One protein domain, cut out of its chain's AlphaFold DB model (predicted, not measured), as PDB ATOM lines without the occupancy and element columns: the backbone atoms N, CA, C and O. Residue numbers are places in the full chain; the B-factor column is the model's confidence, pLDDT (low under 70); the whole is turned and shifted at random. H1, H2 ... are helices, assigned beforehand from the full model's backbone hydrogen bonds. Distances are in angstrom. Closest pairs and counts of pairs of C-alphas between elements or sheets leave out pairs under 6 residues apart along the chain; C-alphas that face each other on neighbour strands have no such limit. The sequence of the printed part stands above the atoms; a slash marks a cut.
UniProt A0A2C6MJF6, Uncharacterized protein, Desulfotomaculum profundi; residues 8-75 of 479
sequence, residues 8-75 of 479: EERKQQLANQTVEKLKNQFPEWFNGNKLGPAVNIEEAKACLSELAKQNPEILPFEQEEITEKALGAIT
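This is residues 8 to 75 of the 479 residues of an uncharacterized protein of Desulfotomaculum profundi (UniProt A0A2C6MJF6). Three helices, H1, H2 and H3, pack crosswise on one another, each touching the other two, with their centres at the corners of a triangle. The long loop of residues 26 to 40 lies at one end of the longest axis, and the link of residues 54 to 62 lies at the other. The printed part has 68 residues with three named helices, in the order H1, H2, H3, and no named strand; the class is all helix, with 43 of the 68 residues in the helices. The whole is compact, with a radius of gyration of the C-alphas of 11.0 A, and elongated in outline, spanning 31 by 20 by 17 A.

H1 covers residues 8 to 25 and is the longest helix, 26.0 A from first to last C-alpha; it begins at C-alpha 8 (236.753, 208.015, 207.365). Residues 26 to 40 follow with no named element; within them residues 30 to 31 pair with residues 34 to 35, antiparallel. H2 covers residues 41 to 53, 18.2 A long, beginning at C-alpha 41 (218.825, 198.368, 194.480). H3 covers residues 63 to 74, 16.7 A long, and ends at C-alpha 74 (228.282, 196.280, 196.354).

H1 touches H2 with residues 18 to 22 alone, and H2 touches H1 with residues 47 to 52 alone. Their closest C-alphas are those of Thr 18 and Leu 51, 6.2 A apart. They run opposite ways at a steep tilt of 68 degrees, only just short of about perpendicular. H1 touches H3 with residues 11 to 19 alone; the closest C-alphas, those of Ala 15 and Ala 70, are 4.6 A apart. These two run the same way at a steep tilt of 66 degrees. H2 and H3 touch, with the C-alphas of Ser 49 and Thr 67 the closest at 5.5 A, and run opposite ways at a steep tilt of 49 degrees. In H1, H2 and H3 every O i to N i+4 pair is within hydrogen-bond range.

The two C-alphas farthest apart are those of Pro 37 and Leu 59, at 31.7 A. The C-alphas of Glu 8 and Thr 75, the first and last printed residues, are 19.7 A apart. The printed part has no cut. The link from H1 to H2, 15 residues, is long; the link from H2 to H3, 9 residues, is short. The mean pLDDT of the printed part is 83.8, and residues 36 to 38, in the long link, are under 70.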
ATOM      1  N   GLU A   8     237.119 208.537 208.686       81.00
ATOM      2  CA  GLU A   8     236.753 208.015 207.365       81.00
ATOM      3  C   GLU A   8     237.095 206.519 207.210       81.00
ATOM      4  O   GLU A   8     236.279 205.743 206.704       81.00
ATOM      5  N   GLU A   9     238.250 206.071 207.721       83.00
ATOM      6  CA  GLU A   9     238.601 204.646 207.782       83.00
ATOM      7  C   GLU A   9     237.656 203.848 208.697       83.00
ATOM      8  O   GLU A   9     237.211 202.766 208.305       83.00
ATOM      9  N   ARG A  10     237.275 204.378 209.873       90.88
ATOM     10  CA  ARG A  10     236.261 203.756 210.751       90.88
ATOM     11  C   ARG A  10     234.935 203.585 210.008       90.88
ATOM     12  O   ARG A  10     234.377 202.487 210.007       90.88
ATOM     13  N   LYS A  11     234.431 204.637 209.356       87.00
ATOM     14  CA  LYS A  11     233.170 204.576 208.595       87.00
ATOM     15  C   LYS A  11     233.243 203.558 207.455       87.00
ATOM     16  O   LYS A  11     232.285 202.819 207.237       87.00
ATOM     17  N   GLN A  12     234.387 203.453 206.775       84.69
ATOM     18  CA  GLN A  12     234.594 202.442 205.736       84.69
ATOM     19  C   GLN A  12     234.629 201.010 206.300       84.69
ATOM     20  O   GLN A  12     234.069 200.101 205.687       84.69
ATOM     21  N   GLN A  13     235.229 200.789 207.474       88.12
ATOM     22  CA  GLN A  13     235.196 199.483 208.145       88.12
ATOM     23  C   GLN A  13     233.765 199.085 208.540       88.12
ATOM     24  O   GLN A  13     233.357 197.956 208.272       88.12
ATOM     25  N   LEU A  14     232.980 200.013 209.097       90.69
ATOM     26  CA  LEU A  14     231.573 199.788 209.454       90.69
ATOM     27  C   LEU A  14     230.700 199.494 208.221       90.69
ATOM     28  O   LEU A  14     229.851 198.598 208.263       90.69
ATOM     29  N   ALA A  15     230.946 200.174 207.098       87.06
ATOM     30  CA  ALA A  15     230.303 199.866 205.820       87.06
ATOM     31  C   ALA A  15     230.632 198.437 205.352       87.06
ATOM     32  O   ALA A  15     229.725 197.662 205.050       87.06
ATOM     33  N   ASN A  16     231.912 198.048 205.381       87.00
ATOM     34  CA  ASN A  16     232.350 196.707 204.988       87.00
ATOM     35  C   ASN A  16     231.742 195.611 205.889       87.00
ATOM     36  O   ASN A  16     231.260 194.602 205.381       87.00
ATOM     37  N   GLN A  17     231.684 195.814 207.212       90.56
ATOM     38  CA  GLN A  17     230.995 194.893 208.132       90.56
ATOM     39  C   GLN A  17     229.503 194.737 207.788       90.56
ATOM     40  O   GLN A  17     228.952 193.640 207.878       90.56
ATOM     41  N   THR A  18     228.841 195.831 207.402       90.88
ATOM     42  CA  THR A  18     227.415 195.839 207.035       90.88
ATOM     43  C   THR A  18     227.180 195.067 205.730       90.88
ATOM     44  O   THR A  18     226.243 194.275 205.645       90.88
ATOM     45  N   VAL A  19     228.087 195.203 204.755       88.38
ATOM     46  CA  VAL A  19     228.101 194.398 203.520       88.38
ATOM     47  C   VAL A  19     228.294 192.909 203.809       88.38
ATOM     48  O   VAL A  19     227.549 192.090 203.277       88.38
ATOM     49  N   GLU A  20     229.247 192.536 204.665       88.75
ATOM     50  CA  GLU A  20     229.468 191.125 205.010       88.75
ATOM     51  C   GLU A  20     228.272 190.526 205.769       88.75
ATOM     52  O   GLU A  20     227.905 189.378 205.527       88.75
ATOM     53  N   LYS A  21     227.580 191.296 206.623       91.25
ATOM     54  CA  LYS A  21     226.297 190.861 207.208       91.25
ATOM     55  C   LYS A  21     225.235 190.605 206.132       91.25
ATOM     56  O   LYS A  21     224.560 189.582 206.206       91.25
ATOM     57  N   LEU A  22     225.124 191.474 205.120       89.94
ATOM     58  CA  LEU A  22     224.172 191.296 204.017       89.94
ATOM     59  C   LEU A  22     224.494 190.049 203.176       89.94
ATOM     60  O   LEU A  22     223.599 189.247 202.925       89.94
ATOM     61  N   LYS A  23     225.766 189.833 202.812       87.88
ATOM     62  CA  LYS A  23     226.224 188.623 202.098       87.88
ATOM     63  C   LYS A  23     225.922 187.331 202.858       87.88
ATOM     64  O   LYS A  23     225.575 186.331 202.244       87.88
ATOM     65  N   ASN A  24     226.056 187.348 204.186       87.94
ATOM     66  CA  ASN A  24     225.753 186.189 205.027       87.94
ATOM     67  C   ASN A  24     224.244 185.919 205.163       87.94
ATOM     68  O   ASN A  24     223.864 184.781 205.427       87.94
ATOM     69  N   GLN A  25     223.388 186.936 205.004       90.19
ATOM     70  CA  GLN A  25     221.927 186.773 205.014       90.19
ATOM     71  C   GLN A  25     221.366 186.360 203.648       90.19
ATOM     72  O   GLN A  25     220.457 185.536 203.606       90.19
ATOM     73  N   PHE A  26     221.918 186.904 202.561       87.75
ATOM     74  CA  PHE A  26     221.442 186.705 201.188       87.75
ATOM     75  C   PHE A  26     222.610 186.369 200.241       87.75
ATOM     76  O   PHE A  26     222.980 187.186 199.392       87.75
ATOM     77  N   PRO A  27     223.265 185.202 200.377       84.44
ATOM     78  CA  PRO A  27     224.399 184.833 199.526       84.44
ATOM     79  C   PRO A  27     224.026 184.756 198.036       84.44
ATOM     80  O   PRO A  27     224.848 185.061 197.174       84.44
ATOM     81  N   GLU A  28     222.778 184.408 197.718       81.38
ATOM     82  CA  GLU A  28     222.232 184.363 196.359       81.38
ATOM     83  C   GLU A  28     222.059 185.744 195.706       81.38
ATOM     84  O   GLU A  28     221.868 185.829 194.492       81.38
ATOM     85  N   TRP A  29     222.170 186.834 196.476       81.69
ATOM     86  CA  TRP A  29     222.122 188.200 195.948       81.69
ATOM     87  C   TRP A  29     223.431 188.656 195.300       81.69
ATOM     88  O   TRP A  29     223.450 189.721 194.683       81.69
ATOM     89  N   PHE A  30     224.521 187.895 195.421       78.69
ATOM     90  CA  PHE A  30     225.859 188.339 195.027       78.69
ATOM     91  C   PHE A  30     226.454 187.512 193.886       78.69
ATOM     92  O   PHE A  30     226.414 186.285 193.880       78.69
ATOM     93  N   ASN A  31     227.092 188.206 192.942       70.88
ATOM     94  CA  ASN A  31     228.000 187.610 191.971       70.88
ATOM     95  C   ASN A  31     229.425 188.080 192.300       70.88
ATOM     96  O   ASN A  31     229.825 189.208 191.996       70.88
ATOM     97  N   GLY A  32     230.175 187.240 193.019       77.06
ATOM     98  CA  GLY A  32     231.447 187.633 193.622       77.06
ATOM     99  C   GLY A  32     231.247 188.687 194.718       77.06
ATOM    100  O   GLY A  32     230.595 188.425 195.723       77.06
ATOM    101  N   ASN A  33     231.819 189.880 194.536       74.25
ATOM    102  CA  ASN A  33     231.739 190.979 195.512       74.25
ATOM    103  C   ASN A  33     230.659 192.033 195.206       74.25
ATOM    104  O   ASN A  33     230.491 192.957 196.001       74.25
ATOM    105  N   LYS A  34     229.943 191.920 194.081       79.50
ATOM    106  CA  LYS A  34     228.911 192.876 193.650       79.50
ATOM    107  C   LYS A  34     227.532 192.207 193.611       79.50
ATOM    108  O   LYS A  34     227.438 190.980 193.558       79.50
ATOM    109  N   LEU A  35     226.467 193.006 193.641       74.81
ATOM    110  CA  LEU A  35     225.087 192.526 193.511       74.81
ATOM    111  C   LEU A  35     224.852 191.837 192.157       74.81
ATOM    112  O   LEU A  35     225.327 192.286 191.112       74.81
ATOM    113  N   GLY A  36     224.102 190.739 192.186       62.69
ATOM    114  CA  GLY A  36     223.675 189.986 191.013       62.69
ATOM    115  C   GLY A  36     222.488 190.632 190.281       62.69
ATOM    116  O   GLY A  36     221.746 191.429 190.858       62.69
ATOM    117  N   PRO A  37     222.244 190.252 189.013       56.34
ATOM    118  CA  PRO A  37     221.259 190.892 188.128       56.34
ATOM    119  C   PRO A  37     219.782 190.605 188.471       56.34
ATOM    120  O   PRO A  37     218.894 190.953 187.699       56.34
ATOM    121  N   ALA A  38     219.503 189.934 189.591       58.19
ATOM    122  CA  ALA A  38     218.150 189.588 190.033       58.19
ATOM    123  C   ALA A  38     217.622 190.487 191.171       58.19
ATOM    124  O   ALA A  38     216.438 190.413 191.491       58.19
ATOM    125  N   VAL A  39     218.473 191.322 191.783       71.19
ATOM    126  CA  VAL A  39     218.201 191.986 193.074       71.19
ATOM    127  C   VAL A  39     217.943 193.479 192.894       71.19
ATOM    128  O   VAL A  39     218.735 194.177 192.261       71.19
ATOM    129  N   ASN A  40     216.863 194.011 193.461       75.38
ATOM    130  CA  ASN A  40     216.543 195.434 193.346       75.38
ATOM    131  C   ASN A  40     217.471 196.302 194.230       75.38
ATOM    132  O   ASN A  40     217.684 195.984 195.399       75.38
ATOM    133  N   ILE A  41     217.993 197.423 193.704       75.88
ATOM    134  CA  ILE A  41     218.825 198.368 194.480       75.88
ATOM    135  C   ILE A  41     218.071 198.881 195.708       75.88
ATOM    136  O   ILE A  41     218.650 198.936 196.787       75.88
ATOM    137  N   GLU A  42     216.795 199.250 195.566       81.12
ATOM    138  CA  GLU A  42     216.018 199.824 196.678       81.12
ATOM    139  C   GLU A  42     215.763 198.795 197.791       81.12
ATOM    140  O   GLU A  42     215.743 199.134 198.972       81.12
ATOM    141  N   GLU A  43     215.645 197.519 197.424       83.56
ATOM    142  CA  GLU A  43     215.518 196.395 198.356       83.56
ATOM    143  C   GLU A  43     216.844 196.140 199.088       83.56
ATOM    144  O   GLU A  43     216.880 196.115 200.318       83.56
ATOM    145  N   ALA A  44     217.962 196.096 198.352       83.88
ATOM    146  CA  ALA A  44     219.298 196.013 198.939       83.88
ATOM    147  C   ALA A  44     219.611 197.213 199.854       83.88
ATOM    148  O   ALA A  44     220.161 197.032 200.940       83.88
ATOM    149  N   LYS A  45     219.211 198.430 199.466       87.25
ATOM    150  CA  LYS A  45     219.361 199.653 200.267       87.25
ATOM    151  C   LYS A  45     218.513 199.612 201.538       87.25
ATOM    152  O   LYS A  45     219.009 199.990 202.600       87.25
ATOM    153  N   ALA A  46     217.274 199.122 201.465       88.44
ATOM    154  CA  ALA A  46     216.424 198.931 202.638       88.44
ATOM    155  C   ALA A  46     217.041 197.923 203.626       88.44
ATOM    156  O   ALA A  46     217.140 198.220 204.817       88.44
ATOM    157  N   CYS A  47     217.539 196.783 203.133       89.25
ATOM    158  CA  CYS A  47     218.236 195.792 203.958       89.25
ATOM    159  C   CYS A  47     219.538 196.337 204.568       89.25
ATOM    160  O   CYS A  47     219.775 196.139 205.758       89.25
ATOM    161  N   LEU A  48     220.360 197.074 203.808       90.00
ATOM    162  CA  LEU A  48     221.561 197.735 204.337       90.00
ATOM    163  C   LEU A  48     221.229 198.771 205.417       90.00
ATOM    164  O   LEU A  48     221.896 198.798 206.447       90.00
ATOM    165  N   SER A  49     220.188 199.586 205.214       91.38
ATOM    166  CA  SER A  49     219.735 200.570 206.205       91.38
ATOM    167  C   SER A  49     219.304 199.900 207.509       91.38
ATOM    168  O   SER A  49     219.610 200.387 208.598       91.38
ATOM    169  N   GLU A  50     218.629 198.755 207.421       92.12
ATOM    170  CA  GLU A  50     218.199 197.999 208.593       92.12
ATOM    171  C   GLU A  50     219.378 197.317 209.310       92.12
ATOM    172  O   GLU A  50     219.501 197.412 210.531       92.12
ATOM    173  N   LEU A  51     220.325 196.738 208.564       90.75
ATOM    174  CA  LEU A  51     221.574 196.199 209.116       90.75
ATOM    175  C   LEU A  51     222.458 197.279 209.764       90.75
ATOM    176  O   LEU A  51     223.123 197.000 210.767       90.75
ATOM    177  N   ALA A  52     222.447 198.505 209.232       90.44
ATOM    178  CA  ALA A  52     223.159 199.642 209.806       90.44
ATOM    179  C   ALA A  52     222.541 200.082 211.146       90.44
ATOM    180  O   ALA A  52     223.275 200.299 212.110       90.44
ATOM    181  N   LYS A  53     221.203 200.134 211.255       91.38
ATOM    182  CA  LYS A  53     220.498 200.408 212.527       91.38
ATOM    183  C   LYS A  53     220.758 199.350 213.597       91.38
ATOM    184  O   LYS A  53     220.794 199.671 214.781       91.38
ATOM    185  N   GLN A  54     220.931 198.093 213.189       90.38
ATOM    186  CA  GLN A  54     221.218 196.971 214.087       90.38
ATOM    187  C   GLN A  54     222.679 196.930 214.573       90.38
ATOM    188  O   GLN A  54     223.011 196.096 215.416       90.38
ATOM    189  N   ASN A  55     223.568 197.791 214.062       89.25
ATOM    190  CA  ASN A  55     224.953 197.861 214.515       89.25
ATOM    191  C   ASN A  55     225.130 198.950 215.597       89.25
ATOM    192  O   ASN A  55     225.087 200.132 215.260       89.25
ATOM    193  N   PRO A  56     225.389 198.603 216.874       87.38
ATOM    194  CA  PRO A  56     225.550 199.594 217.942       87.38
ATOM    195  C   PRO A  56     226.807 200.471 217.792       87.38
ATOM    196  O   PRO A  56     226.917 201.487 218.471       87.38
ATOM    197  N   GLU A  57     227.749 200.101 216.918       88.81
ATOM    198  CA  GLU A  57     228.943 200.902 216.605       88.81
ATOM    199  C   GLU A  57     228.670 202.049 215.608       88.81
ATOM    200  O   GLU A  57     229.537 202.907 215.404       88.81
ATOM    201  N   ILE A  58     227.480 202.071 214.991       89.81
ATOM    202  CA  ILE A  58     227.032 203.090 214.035       89.81
ATOM    203  C   ILE A  58     226.128 204.094 214.757       89.81
ATOM    204  O   ILE A  58     225.046 203.746 215.235       89.81
ATOM    205  N   LEU A  59     226.537 205.365 214.813       89.19
ATOM    206  CA  LEU A  59     225.725 206.406 215.444       89.19
ATOM    207  C   LEU A  59     224.515 206.765 214.558       89.19
ATOM    208  O   LEU A  59     224.631 206.722 213.333       89.19
ATOM    209  N   PRO A  60     223.361 207.182 215.122       87.50
ATOM    210  CA  PRO A  60     222.144 207.443 214.343       87.50
ATOM    211  C   PRO A  60     222.306 208.431 213.179       87.50
ATOM    212  O   PRO A  60     221.646 208.279 212.159       87.50
ATOM    213  N   PHE A  61     223.202 209.414 213.304       87.75
ATOM    214  CA  PHE A  61     223.498 210.385 212.243       87.75
ATOM    215  C   PHE A  61     224.491 209.870 211.183       87.75
ATOM    216  O   PHE A  61     224.595 210.462 210.117       87.75
ATOM    217  N   GLU A  62     225.206 208.772 211.450       87.75
ATOM    218  CA  GLU A  62     226.127 208.118 210.506       87.75
ATOM    219  C   GLU A  62     225.433 207.025 209.673       87.75
ATOM    220  O   GLU A  62     225.998 206.552 208.687       87.75
ATOM    221  N   GLN A  63     224.220 206.601 210.056       87.31
ATOM    222  CA  GLN A  63     223.518 205.461 209.448       87.31
ATOM    223  C   GLN A  63     223.305 205.624 207.942       87.31
ATOM    224  O   GLN A  63     223.546 204.680 207.191       87.31
ATOM    225  N   GLU A  64     222.879 206.804 207.486       85.69
ATOM    226  CA  GLU A  64     222.657 207.079 206.060       85.69
ATOM    227  C   GLU A  64     223.982 207.081 205.280       85.69
ATOM    228  O   GLU A  64     224.099 206.402 204.262       85.69
ATOM    229  N   GLU A  65     225.016 207.741 205.810       85.06
ATOM    230  CA  GLU A  65     226.352 207.799 205.205       85.06
ATOM    231  C   GLU A  65     226.989 206.404 205.071       85.06
ATOM    232  O   GLU A  65     227.541 206.059 204.024       85.06
ATOM    233  N   ILE A  66     226.880 205.571 206.110       86.81
ATOM    234  CA  ILE A  66     227.414 204.204 206.101       86.81
ATOM    235  C   ILE A  66     226.569 203.280 205.212       86.81
ATOM    236  O   ILE A  66     227.133 202.415 204.542       86.81
ATOM    237  N   THR A  67     225.251 203.497 205.122       85.44
ATOM    238  CA  THR A  67     224.377 202.782 204.171       85.44
ATOM    239  C   THR A  67     224.774 203.086 202.725       85.44
ATOM    240  O   THR A  67     224.924 202.158 201.933       85.44
ATOM    241  N   GLU A  68     225.012 204.354 202.377       81.44
ATOM    242  CA  GLU A  68     225.475 204.756 201.040       81.44
ATOM    243  C   GLU A  68     226.885 204.216 200.733       81.44
ATOM    244  O   GLU A  68     227.107 203.664 199.654       81.44
ATOM    245  N   LYS A  69     227.828 204.271 201.689       81.62
ATOM    246  CA  LYS A  69     229.167 203.657 201.543       81.62
ATOM    247  C   LYS A  69     229.083 202.136 201.329       81.62
ATOM    248  O   LYS A  69     229.795 201.595 200.483       81.62
ATOM    249  N   ALA A  70     228.205 201.442 202.058       84.56
ATOM    250  CA  ALA A  70     227.979 200.005 201.906       84.56
ATOM    251  C   ALA A  70     227.324 199.664 200.554       84.56
ATOM    252  O   ALA A  70     227.747 198.721 199.883       84.56
ATOM    253  N   LEU A  71     226.349 200.464 200.114       82.88
ATOM    254  CA  LEU A  71     225.686 200.302 198.820       82.88
ATOM    255  C   LEU A  71     226.659 200.543 197.655       82.88
ATOM    256  O   LEU A  71     226.672 199.774 196.693       82.88
ATOM    257  N   GLY A  72     227.520 201.558 197.758       73.31
ATOM    258  CA  GLY A  72     228.577 201.842 196.784       73.31
ATOM    259  C   GLY A  72     229.627 200.729 196.675       73.31
ATOM    260  O   GLY A  72     230.128 200.460 195.586       73.31
ATOM    261  N   ALA A  73     229.918 200.016 197.769       76.56
ATOM    262  CA  ALA A  73     230.825 198.869 197.726       76.56
ATOM    263  C   ALA A  73     230.257 197.708 196.881       76.56
ATOM    264  O   ALA A  73     231.002 197.099 196.107       76.56
ATOM    265  N   ILE A  74     228.949 197.434 196.992       77.50
ATOM    266  CA  ILE A  74     228.282 196.280 196.354       77.50
ATOM    267  C   ILE A  74     227.641 196.579 194.991       77.50
ATOM    268  O   ILE A  74     227.362 195.649 194.237       77.50
ATOM    269  N   THR A  75     227.418 197.846 194.645       79.19
ATOM    270  CA  THR A  75     226.949 198.262 193.309       79.19
ATOM    271  C   THR A  75     228.125 198.584 192.389       79.19
ATOM    272  O   THR A  75     229.221 198.900 192.849       79.19
TER     273      THR A  75